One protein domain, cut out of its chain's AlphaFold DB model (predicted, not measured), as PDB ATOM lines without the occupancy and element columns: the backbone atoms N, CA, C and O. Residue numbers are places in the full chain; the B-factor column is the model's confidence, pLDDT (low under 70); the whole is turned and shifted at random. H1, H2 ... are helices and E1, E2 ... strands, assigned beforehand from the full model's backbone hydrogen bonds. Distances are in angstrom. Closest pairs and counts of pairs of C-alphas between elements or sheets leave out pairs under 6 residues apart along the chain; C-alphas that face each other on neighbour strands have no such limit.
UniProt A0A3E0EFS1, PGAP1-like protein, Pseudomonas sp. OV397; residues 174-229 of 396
ATOM      1  N   LEU A 174     -26.957  27.776  51.465       91.31
ATOM      2  CA  LEU A 174     -27.582  28.727  50.555       91.31
ATOM      3  C   LEU A 174     -26.498  29.575  49.875       91.31
ATOM      4  O   LEU A 174     -25.859  30.383  50.556       91.31
ATOM      5  N   PRO A 175     -26.309  29.454  48.546       93.06
ATOM      6  CA  PRO A 175     -25.192  30.097  47.860       93.06
ATOM      7  C   PRO A 175     -25.171  31.619  48.008       93.06
ATOM      8  O   PRO A 175     -24.116  32.211  48.206       93.06
ATOM      9  N   HIS A 176     -26.352  32.246  48.003       92.44
ATOM     10  CA  HIS A 176     -26.519  33.694  48.157       92.44
ATOM     11  C   HIS A 176     -26.168  34.236  49.555       92.44
ATOM     12  O   HIS A 176     -26.209  35.443  49.760       92.44
ATOM     13  N   GLN A 177     -25.847  33.363  50.515       92.94
ATOM     14  CA  GLN A 177     -25.469  33.727  51.885       92.94
ATOM     15  C   GLN A 177     -23.996  33.419  52.187       92.94
ATOM     16  O   GLN A 177     -23.566  33.517  53.337       92.94
ATOM     17  N   TRP A 178     -23.215  33.007  51.186       93.81
ATOM     18  CA  TRP A 178     -21.801  32.705  51.375       93.81
ATOM     19  C   TRP A 178     -20.953  33.978  51.436       93.81
ATOM     20  O   TRP A 178     -20.897  34.714  50.452       93.81
ATOM     21  N   PRO A 179     -20.225  34.221  52.541       92.44
ATOM     22  CA  PRO A 179     -19.457  35.452  52.723       92.44
ATOM     23  C   PRO A 179     -18.212  35.544  51.828       92.44
ATOM     24  O   PRO A 179     -17.574  36.589  51.769       92.44
ATOM     25  N   GLN A 180     -17.823  34.452  51.165       91.50
ATOM     26  CA  GLN A 180     -16.654  34.416  50.285       91.50
ATOM     27  C   GLN A 180     -16.912  35.080  48.925       91.50
ATOM     28  O   GLN A 180     -15.955  35.416  48.227       91.50
ATOM     29  N   PHE A 181     -18.180  35.263  48.552       93.44
ATOM     30  CA  PHE A 181     -18.600  35.736  47.239       93.44
ATOM     31  C   PHE A 181     -19.291  37.097  47.349       93.44
ATOM     32  O   PHE A 181     -20.098  37.320  48.250       93.44
ATOM     33  N   ASP A 182     -18.990  38.005  46.421       93.25
ATOM     34  CA  ASP A 182     -19.619  39.330  46.348       93.25
ATOM     35  C   ASP A 182     -21.009  39.210  45.707       93.25
ATOM     36  O   ASP A 182     -21.192  39.369  44.497       93.25
ATOM     37  N   ILE A 183     -21.990  38.834  46.525       94.50
ATOM     38  CA  ILE A 183     -23.374  38.633  46.101       94.50
ATOM     39  C   ILE A 183     -24.189  39.869  46.466       94.50
ATOM     40  O   ILE A 183     -24.341  40.211  47.637       94.50
ATOM     41  N   ARG A 184     -24.740  40.523  45.441       94.12
ATOM     42  CA  ARG A 184     -25.448  41.798  45.548       94.12
ATOM     43  C   ARG A 184     -26.924  41.642  45.180       94.12
ATOM     44  O   ARG A 184     -27.273  40.659  44.520       94.12
ATOM     45  N   PRO A 185     -27.805  42.587  45.559       94.12
ATOM     46  CA  PRO A 185     -29.230  42.516  45.231       94.12
ATOM     47  C   PRO A 185     -29.517  42.313  43.737       94.12
ATOM     48  O   PRO A 185     -30.432  41.574  43.382       94.12
ATOM     49  N   GLU A 186     -28.707  42.893  42.848       94.12
ATOM     50  CA  GLU A 186     -28.829  42.720  41.398       94.12
ATOM     51  C   GLU A 186     -28.592  41.277  40.923       94.12
ATOM     52  O   GLU A 186     -29.126  40.893  39.876       94.12
ATOM     53  N   HIS A 187     -27.870  40.460  41.696       95.38
ATOM     54  CA  HIS A 187     -27.622  39.045  41.402       95.38
ATOM     55  C   HIS A 187     -28.804  38.146  41.792       95.38
ATOM     56  O   HIS A 187     -28.793  36.957  41.477       95.38
ATOM     57  N   LEU A 188     -29.813  38.680  42.488       95.25
ATOM     58  CA  LEU A 188     -30.878  37.898  43.107       95.25
ATOM     59  C   LEU A 188     -32.223  38.087  42.404       95.25
ATOM     60  O   LEU A 188     -32.533  39.145  41.856       95.25
ATOM     61  N   HIS A 189     -33.047  37.045  42.449       93.44
ATOM     62  CA  HIS A 189     -34.461  37.103  42.088       93.44
ATOM     63  C   HIS A 189     -35.308  36.307  43.090       93.44
ATOM     64  O   HIS A 189     -34.810  35.410  43.774       93.44
ATOM     65  N   THR A 190     -36.591  36.648  43.188       89.31
ATOM     66  CA  THR A 190     -37.542  35.960  44.067       89.31
ATOM     67  C   THR A 190     -38.454  35.076  43.237       89.31
ATOM     68  O   THR A 190     -39.060  35.535  42.271       89.31
ATOM     69  N   VAL A 191     -38.569  33.813  43.635       84.44
ATOM     70  CA  VAL A 191     -39.445  32.830  42.995       84.44
ATOM     71  C   VAL A 191     -40.539  32.428  43.978       84.44
ATOM     72  O   VAL A 191     -40.257  32.213  45.157       84.44
ATOM     73  N   VAL A 192     -41.779  32.339  43.498       83.06
ATOM     74  CA  VAL A 192     -42.921  31.818  44.263       83.06
ATOM     75  C   VAL A 192     -42.970  30.302  44.084       83.06
ATOM     76  O   VAL A 192     -42.879  29.822  42.954       83.06
ATOM     77  N   VAL A 193     -43.070  29.547  45.181       78.50
ATOM     78  CA  VAL A 193     -43.057  28.074  45.151       78.50
ATOM     79  C   VAL A 193     -44.309  27.499  45.797       78.50
ATOM     80  O   VAL A 193     -44.477  27.628  47.003       78.50
ATOM     81  N   GLU A 194     -45.121  26.803  45.000       73.81
ATOM     82  CA  GLU A 194     -46.316  26.072  45.443       73.81
ATOM     83  C   GLU A 194     -45.972  24.760  46.189       73.81
ATOM     84  O   GLU A 194     -44.936  24.153  45.890       73.81
ATOM     85  N   PRO A 195     -46.829  24.253  47.106       58.69
ATOM     86  CA  PRO A 195     -48.154  24.761  47.476       58.69
ATOM     87  C   PRO A 195     -48.077  25.866  48.547       58.69
ATOM     88  O   PRO A 195     -47.718  25.606  49.695       58.69
ATOM     89  N   GLY A 196     -48.427  27.098  48.172       62.06
ATOM     90  CA  GLY A 196     -48.408  28.296  49.022       62.06
ATOM     91  C   GLY A 196     -47.524  29.421  48.461       62.06
ATOM     92  O   GLY A 196     -46.568  29.146  47.748       62.06
ATOM     93  N   PRO A 197     -47.765  30.708  48.779       62.62
ATOM     94  CA  PRO A 197     -46.930  31.803  48.287       62.62
ATOM     95  C   PRO A 197     -45.630  31.910  49.103       62.62
ATOM     96  O   PRO A 197     -45.367  32.910  49.772       62.62
ATOM     97  N   THR A 198     -44.807  30.857  49.092       73.88
ATOM     98  CA  THR A 198     -43.473  30.907  49.695       73.88
ATOM     99  C   THR A 198     -42.531  31.599  48.723       73.88
ATOM    100  O   THR A 198     -42.264  31.096  47.630       73.88
ATOM    101  N   HIS A 199     -42.020  32.756  49.125       81.38
ATOM    102  CA  HIS A 199     -41.029  33.507  48.369       81.38
ATOM    103  C   HIS A 199     -39.628  32.993  48.696       81.38
ATOM    104  O   HIS A 199     -39.161  33.113  49.828       81.38
ATOM    105  N   ILE A 200     -38.945  32.433  47.698       84.94
ATOM    106  CA  ILE A 200     -37.570  31.951  47.833       84.94
ATOM    107  C   ILE A 200     -36.639  32.852  47.031       84.94
ATOM    108  O   ILE A 200     -36.803  33.023  45.822       84.94
ATOM    109  N   THR A 201     -35.632  33.397  47.707       89.56
ATOM    110  CA  THR A 201     -34.537  34.139  47.079       89.56
ATOM    111  C   THR A 201     -33.545  33.172  46.438       89.56
ATOM    112  O   THR A 201     -33.065  32.237  47.083       89.56
ATOM    113  N   ARG A 202     -33.223  33.400  45.165       90.88
ATOM    114  CA  ARG A 202     -32.256  32.609  44.391       90.88
ATOM    115  C   ARG A 202     -31.280  33.518  43.648       90.88
ATOM    116  O   ARG A 202     -31.557  34.703  43.464       90.88
ATOM    117  N   LEU A 203     -30.144  32.960  43.235       94.31
ATOM    118  CA  LEU A 203     -29.241  33.620  42.295       94.31
ATOM    119  C   LEU A 203     -29.841  33.547  40.888       94.31
ATOM    120  O   LEU A 203     -30.355  32.502  40.494       94.31
ATOM    121  N   LYS A 204     -29.753  34.645  40.141       95.44
ATOM    122  CA  LYS A 204     -30.026  34.646  38.702       95.44
ATOM    123  C   LYS A 204     -28.964  33.796  37.980       95.44
ATOM    124  O   LYS A 204     -27.806  33.830  38.405       95.44
ATOM    125  N   PRO A 205     -29.332  33.061  36.920       95.38
ATOM    126  CA  PRO A 205     -28.398  32.220  36.170       95.38
ATOM    127  C   PRO A 205     -27.391  33.057  35.372       95.38
ATOM    128  O   PRO A 205     -27.660  34.217  35.059       95.38
ATOM    129  N   GLU A 206     -26.248  32.453  35.052       95.06
ATOM    130  CA  GLU A 206     -25.205  32.966  34.153       95.06
ATOM    131  C   GLU A 206     -24.596  34.320  34.560       95.06
ATOM    132  O   GLU A 206     -24.070  35.062  33.730       95.06
ATOM    133  N   ILE A 207     -24.632  34.661  35.852       95.56
ATOM    134  CA  ILE A 207     -24.043  35.906  36.359       95.56
ATOM    135  C   ILE A 207     -22.623  35.647  36.865       95.56
ATOM    136  O   ILE A 207     -22.450  34.793  37.737       95.56
ATOM    137  N   PRO A 208     -21.614  36.412  36.410       94.62
ATOM    138  CA  PRO A 208     -20.287  36.397  37.012       94.62
ATOM    139  C   PRO A 208     -20.323  36.901  38.459       94.62
ATOM    140  O   PRO A 208     -20.807  37.999  38.734       94.62
ATOM    141  N   ILE A 209     -19.770  36.121  39.382       94.38
ATOM    142  CA  ILE A 209     -19.690  36.442  40.805       94.38
ATOM    143  C   ILE A 209     -18.224  36.590  41.208       94.38
ATOM    144  O   ILE A 209     -17.413  35.676  41.049       94.38
ATOM    145  N   ALA A 210     -17.872  37.748  41.762       90.94
ATOM    146  CA  ALA A 210     -16.516  37.994  42.234       90.94
ATOM    147  C   ALA A 210     -16.230  37.243  43.548       90.94
ATOM    148  O   ALA A 210     -17.104  37.088  44.403       90.94
ATOM    149  N   MET A 211     -14.970  36.838  43.734       91.06
ATOM    150  CA  MET A 211     -14.455  36.235  44.969       91.06
ATOM    151  C   MET A 211     -13.310  37.104  45.520       91.06
ATOM    152  O   MET A 211     -12.142  36.849  45.217       91.06
ATOM    153  N   PRO A 212     -13.613  38.155  46.308       86.62
ATOM    154  CA  PRO A 212     -12.636  39.181  46.691       86.62
ATOM    155  C   PRO A 212     -11.380  38.638  47.389       86.62
ATOM    156  O   PRO A 212     -10.291  39.184  47.224       86.62
ATOM    157  N   GLY A 213     -11.511  37.533  48.132       85.75
ATOM    158  CA  GLY A 213     -10.400  36.896  48.846       85.75
ATOM    159  C   GLY A 213      -9.344  36.228  47.955       85.75
ATOM    160  O   GLY A 213      -8.290  35.856  48.462       85.75
ATOM    161  N   LEU A 214      -9.593  36.074  46.649       85.06
ATOM    162  CA  LEU A 214      -8.674  35.416  45.712       85.06
ATOM    163  C   LEU A 214      -7.450  36.281  45.357       85.06
ATOM    164  O   LEU A 214      -6.397  35.757  45.000       85.06
ATOM    165  N   GLY A 215      -7.584  37.607  45.466       85.81
ATOM    166  CA  GLY A 215      -6.580  38.573  45.020       85.81
ATOM    167  C   GLY A 215      -6.574  38.784  43.499       85.81
ATOM    168  O   GLY A 215      -6.827  37.869  42.716       85.81
ATOM    169  N   ALA A 216      -6.260  40.010  43.065       85.62
ATOM    170  CA  ALA A 216      -6.384  40.426  41.662       85.62
ATOM    171  C   ALA A 216      -5.526  39.597  40.686       85.62
ATOM    172  O   ALA A 216      -5.982  39.269  39.596       85.62
ATOM    173  N   ASN A 217      -4.307  39.220  41.092       88.00
ATOM    174  CA  ASN A 217      -3.379  38.469  40.240       88.00
ATOM    175  C   ASN A 217      -3.865  37.058  39.909       88.00
ATOM    176  O   ASN A 217      -3.613  36.576  38.812       88.00
ATOM    177  N   LEU A 218      -4.503  36.379  40.864       84.62
ATOM    178  CA  LEU A 218      -5.007  35.028  40.645       84.62
ATOM    179  C   LEU A 218      -6.385  35.073  39.977       84.62
ATOM    180  O   LEU A 218      -6.659  34.268  39.093       84.62
ATOM    181  N   ALA A 219      -7.210  36.066  40.323       85.88
ATOM    182  CA  ALA A 219      -8.491  36.304  39.663       85.88
ATOM    183  C   ALA A 219      -8.350  36.566  38.153       85.88
ATOM    184  O   ALA A 219      -9.207  36.139  37.393       85.88
ATOM    185  N   SER A 220      -7.272  37.217  37.698       87.75
ATOM    186  CA  SER A 220      -7.038  37.457  36.266       87.75
ATOM    187  C   SER A 220      -6.554  36.229  35.485       87.75
ATOM    188  O   SER A 220      -6.581  36.243  34.257       87.75
ATOM    189  N   GLN A 221      -6.104  35.178  36.176       90.88
ATOM    190  CA  GLN A 221      -5.590  33.944  35.566       90.88
ATOM    191  C   GLN A 221      -6.637  32.831  35.500       90.88
ATOM    192  O   GLN A 221      -6.394  31.795  34.882       90.88
ATOM    193  N   LEU A 222      -7.778  33.019  36.160       87.88
ATOM    194  CA  LEU A 222      -8.826  32.017  36.284       87.88
ATOM    195  C   LEU A 222     -10.090  32.470  35.545       87.88
ATOM    196  O   LEU A 222     -10.356  33.671  35.456       87.88
ATOM    197  N   PRO A 223     -10.889  31.526  35.018       89.50
ATOM    198  CA  PRO A 223     -12.215  31.857  34.524       89.50
ATOM    199  C   PRO A 223     -13.055  32.473  35.650       89.50
ATOM    200  O   PRO A 223     -12.897  32.137  36.826       89.50
ATOM    201  N   SER A 224     -13.944  33.398  35.281       89.44
ATOM    202  CA  SER A 224     -14.884  33.986  36.238       89.44
ATOM    203  C   SER A 224     -15.834  32.917  36.760       89.44
ATOM    204  O   SER A 224     -16.363  32.137  35.973       89.44
ATOM    205  N   ILE A 225     -16.070  32.924  38.072       92.88
ATOM    206  CA  ILE A 225     -17.036  32.027  38.708       92.88
ATOM    207  C   ILE A 225     -18.442  32.495  38.340       92.88
ATOM    208  O   ILE A 225     -18.762  33.672  38.509       92.88
ATOM    209  N   LEU A 226     -19.285  31.589  37.858       95.88
ATOM    210  CA  LEU A 226     -20.680  31.858  37.528       95.88
ATOM    211  C   LEU A 226     -21.604  31.490  38.691       95.88
ATOM    212  O   LEU A 226     -21.341  30.580  39.481       95.88
ATOM    213  N   SER A 227     -22.737  32.179  38.786       96.38
ATOM    214  CA  SER A 227     -23.774  31.903  39.782       96.38
ATOM    215  C   SER A 227     -24.273  30.453  39.744       96.38
ATOM    216  O   SER A 227     -24.536  29.881  40.803       96.38
ATOM    217  N   ASP A 228     -24.339  29.829  38.565       96.38
ATOM    218  CA  ASP A 228     -24.741  28.425  38.403       96.38
ATOM    219  C   ASP A 228     -23.760  27.451  39.066       96.38
ATOM    220  O   ASP A 228     -24.179  26.450  39.647       96.38
ATOM    221  N   GLU A 229     -22.461  27.764  39.071       95.56
ATOM    222  CA  GLU A 229     -21.447  26.960  39.765       95.56
ATOM    223  C   GLU A 229     -21.636  27.030  41.286       95.56
ATOM    224  O   GLU A 229     -21.481  26.031  41.995       95.56
TER     225      GLU A 229
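AT A GLANCE: This is residues 174 to 229 of the 396 residues of the protein "PGAP1-like protein" of Pseudomonas sp. OV397 (UniProt A0A3E0EFS1). This part has little regular structure and is a long rod, with the hairpin of E1 and E2 at one end, the short helix H1 near the other, and loops between. The 56 printed residues hold E1, E2 and H1 in that order, an antiparallel sheet E1 - E2, class mixed, with 16 residues in named elements. The whole is loose, radius of gyration of the C-alphas 13.7 A, spanning 47 by 19 by 16 A.

HOW THE PARTS SIT: After residues 174 to 187, find E1, residues 188 to 193, and E2, residues 198 to 203, an antiparallel hairpin at 146 degrees; N 191 and O 200 are 2.9 A apart, within hydrogen-bond range. H1, residues 216 to 219, is apart from E1; it is too short for an O i to N i+4 pair, and its one O i to N i+3 pair is not within range. Residues 208 to 209 pair antiparallel with 225 to 226.

IN THESE COORDINATES: Find C-alpha 188 at (-30.878, 37.898, 43.107); E1 runs 15.8 A from there, E2 16.3 A. H1, 5.0 A, ends at C-alpha 219, (-8.491, 36.304, 39.663).

THE WHOLE: The C-alphas farthest apart, Pro 195 and Asn 217, are 47.4 A apart. The printed part has no cut; the link E1 to E2 is tight, E2 to H1 long. Look for pLDDT under 70 at residues 195 to 197.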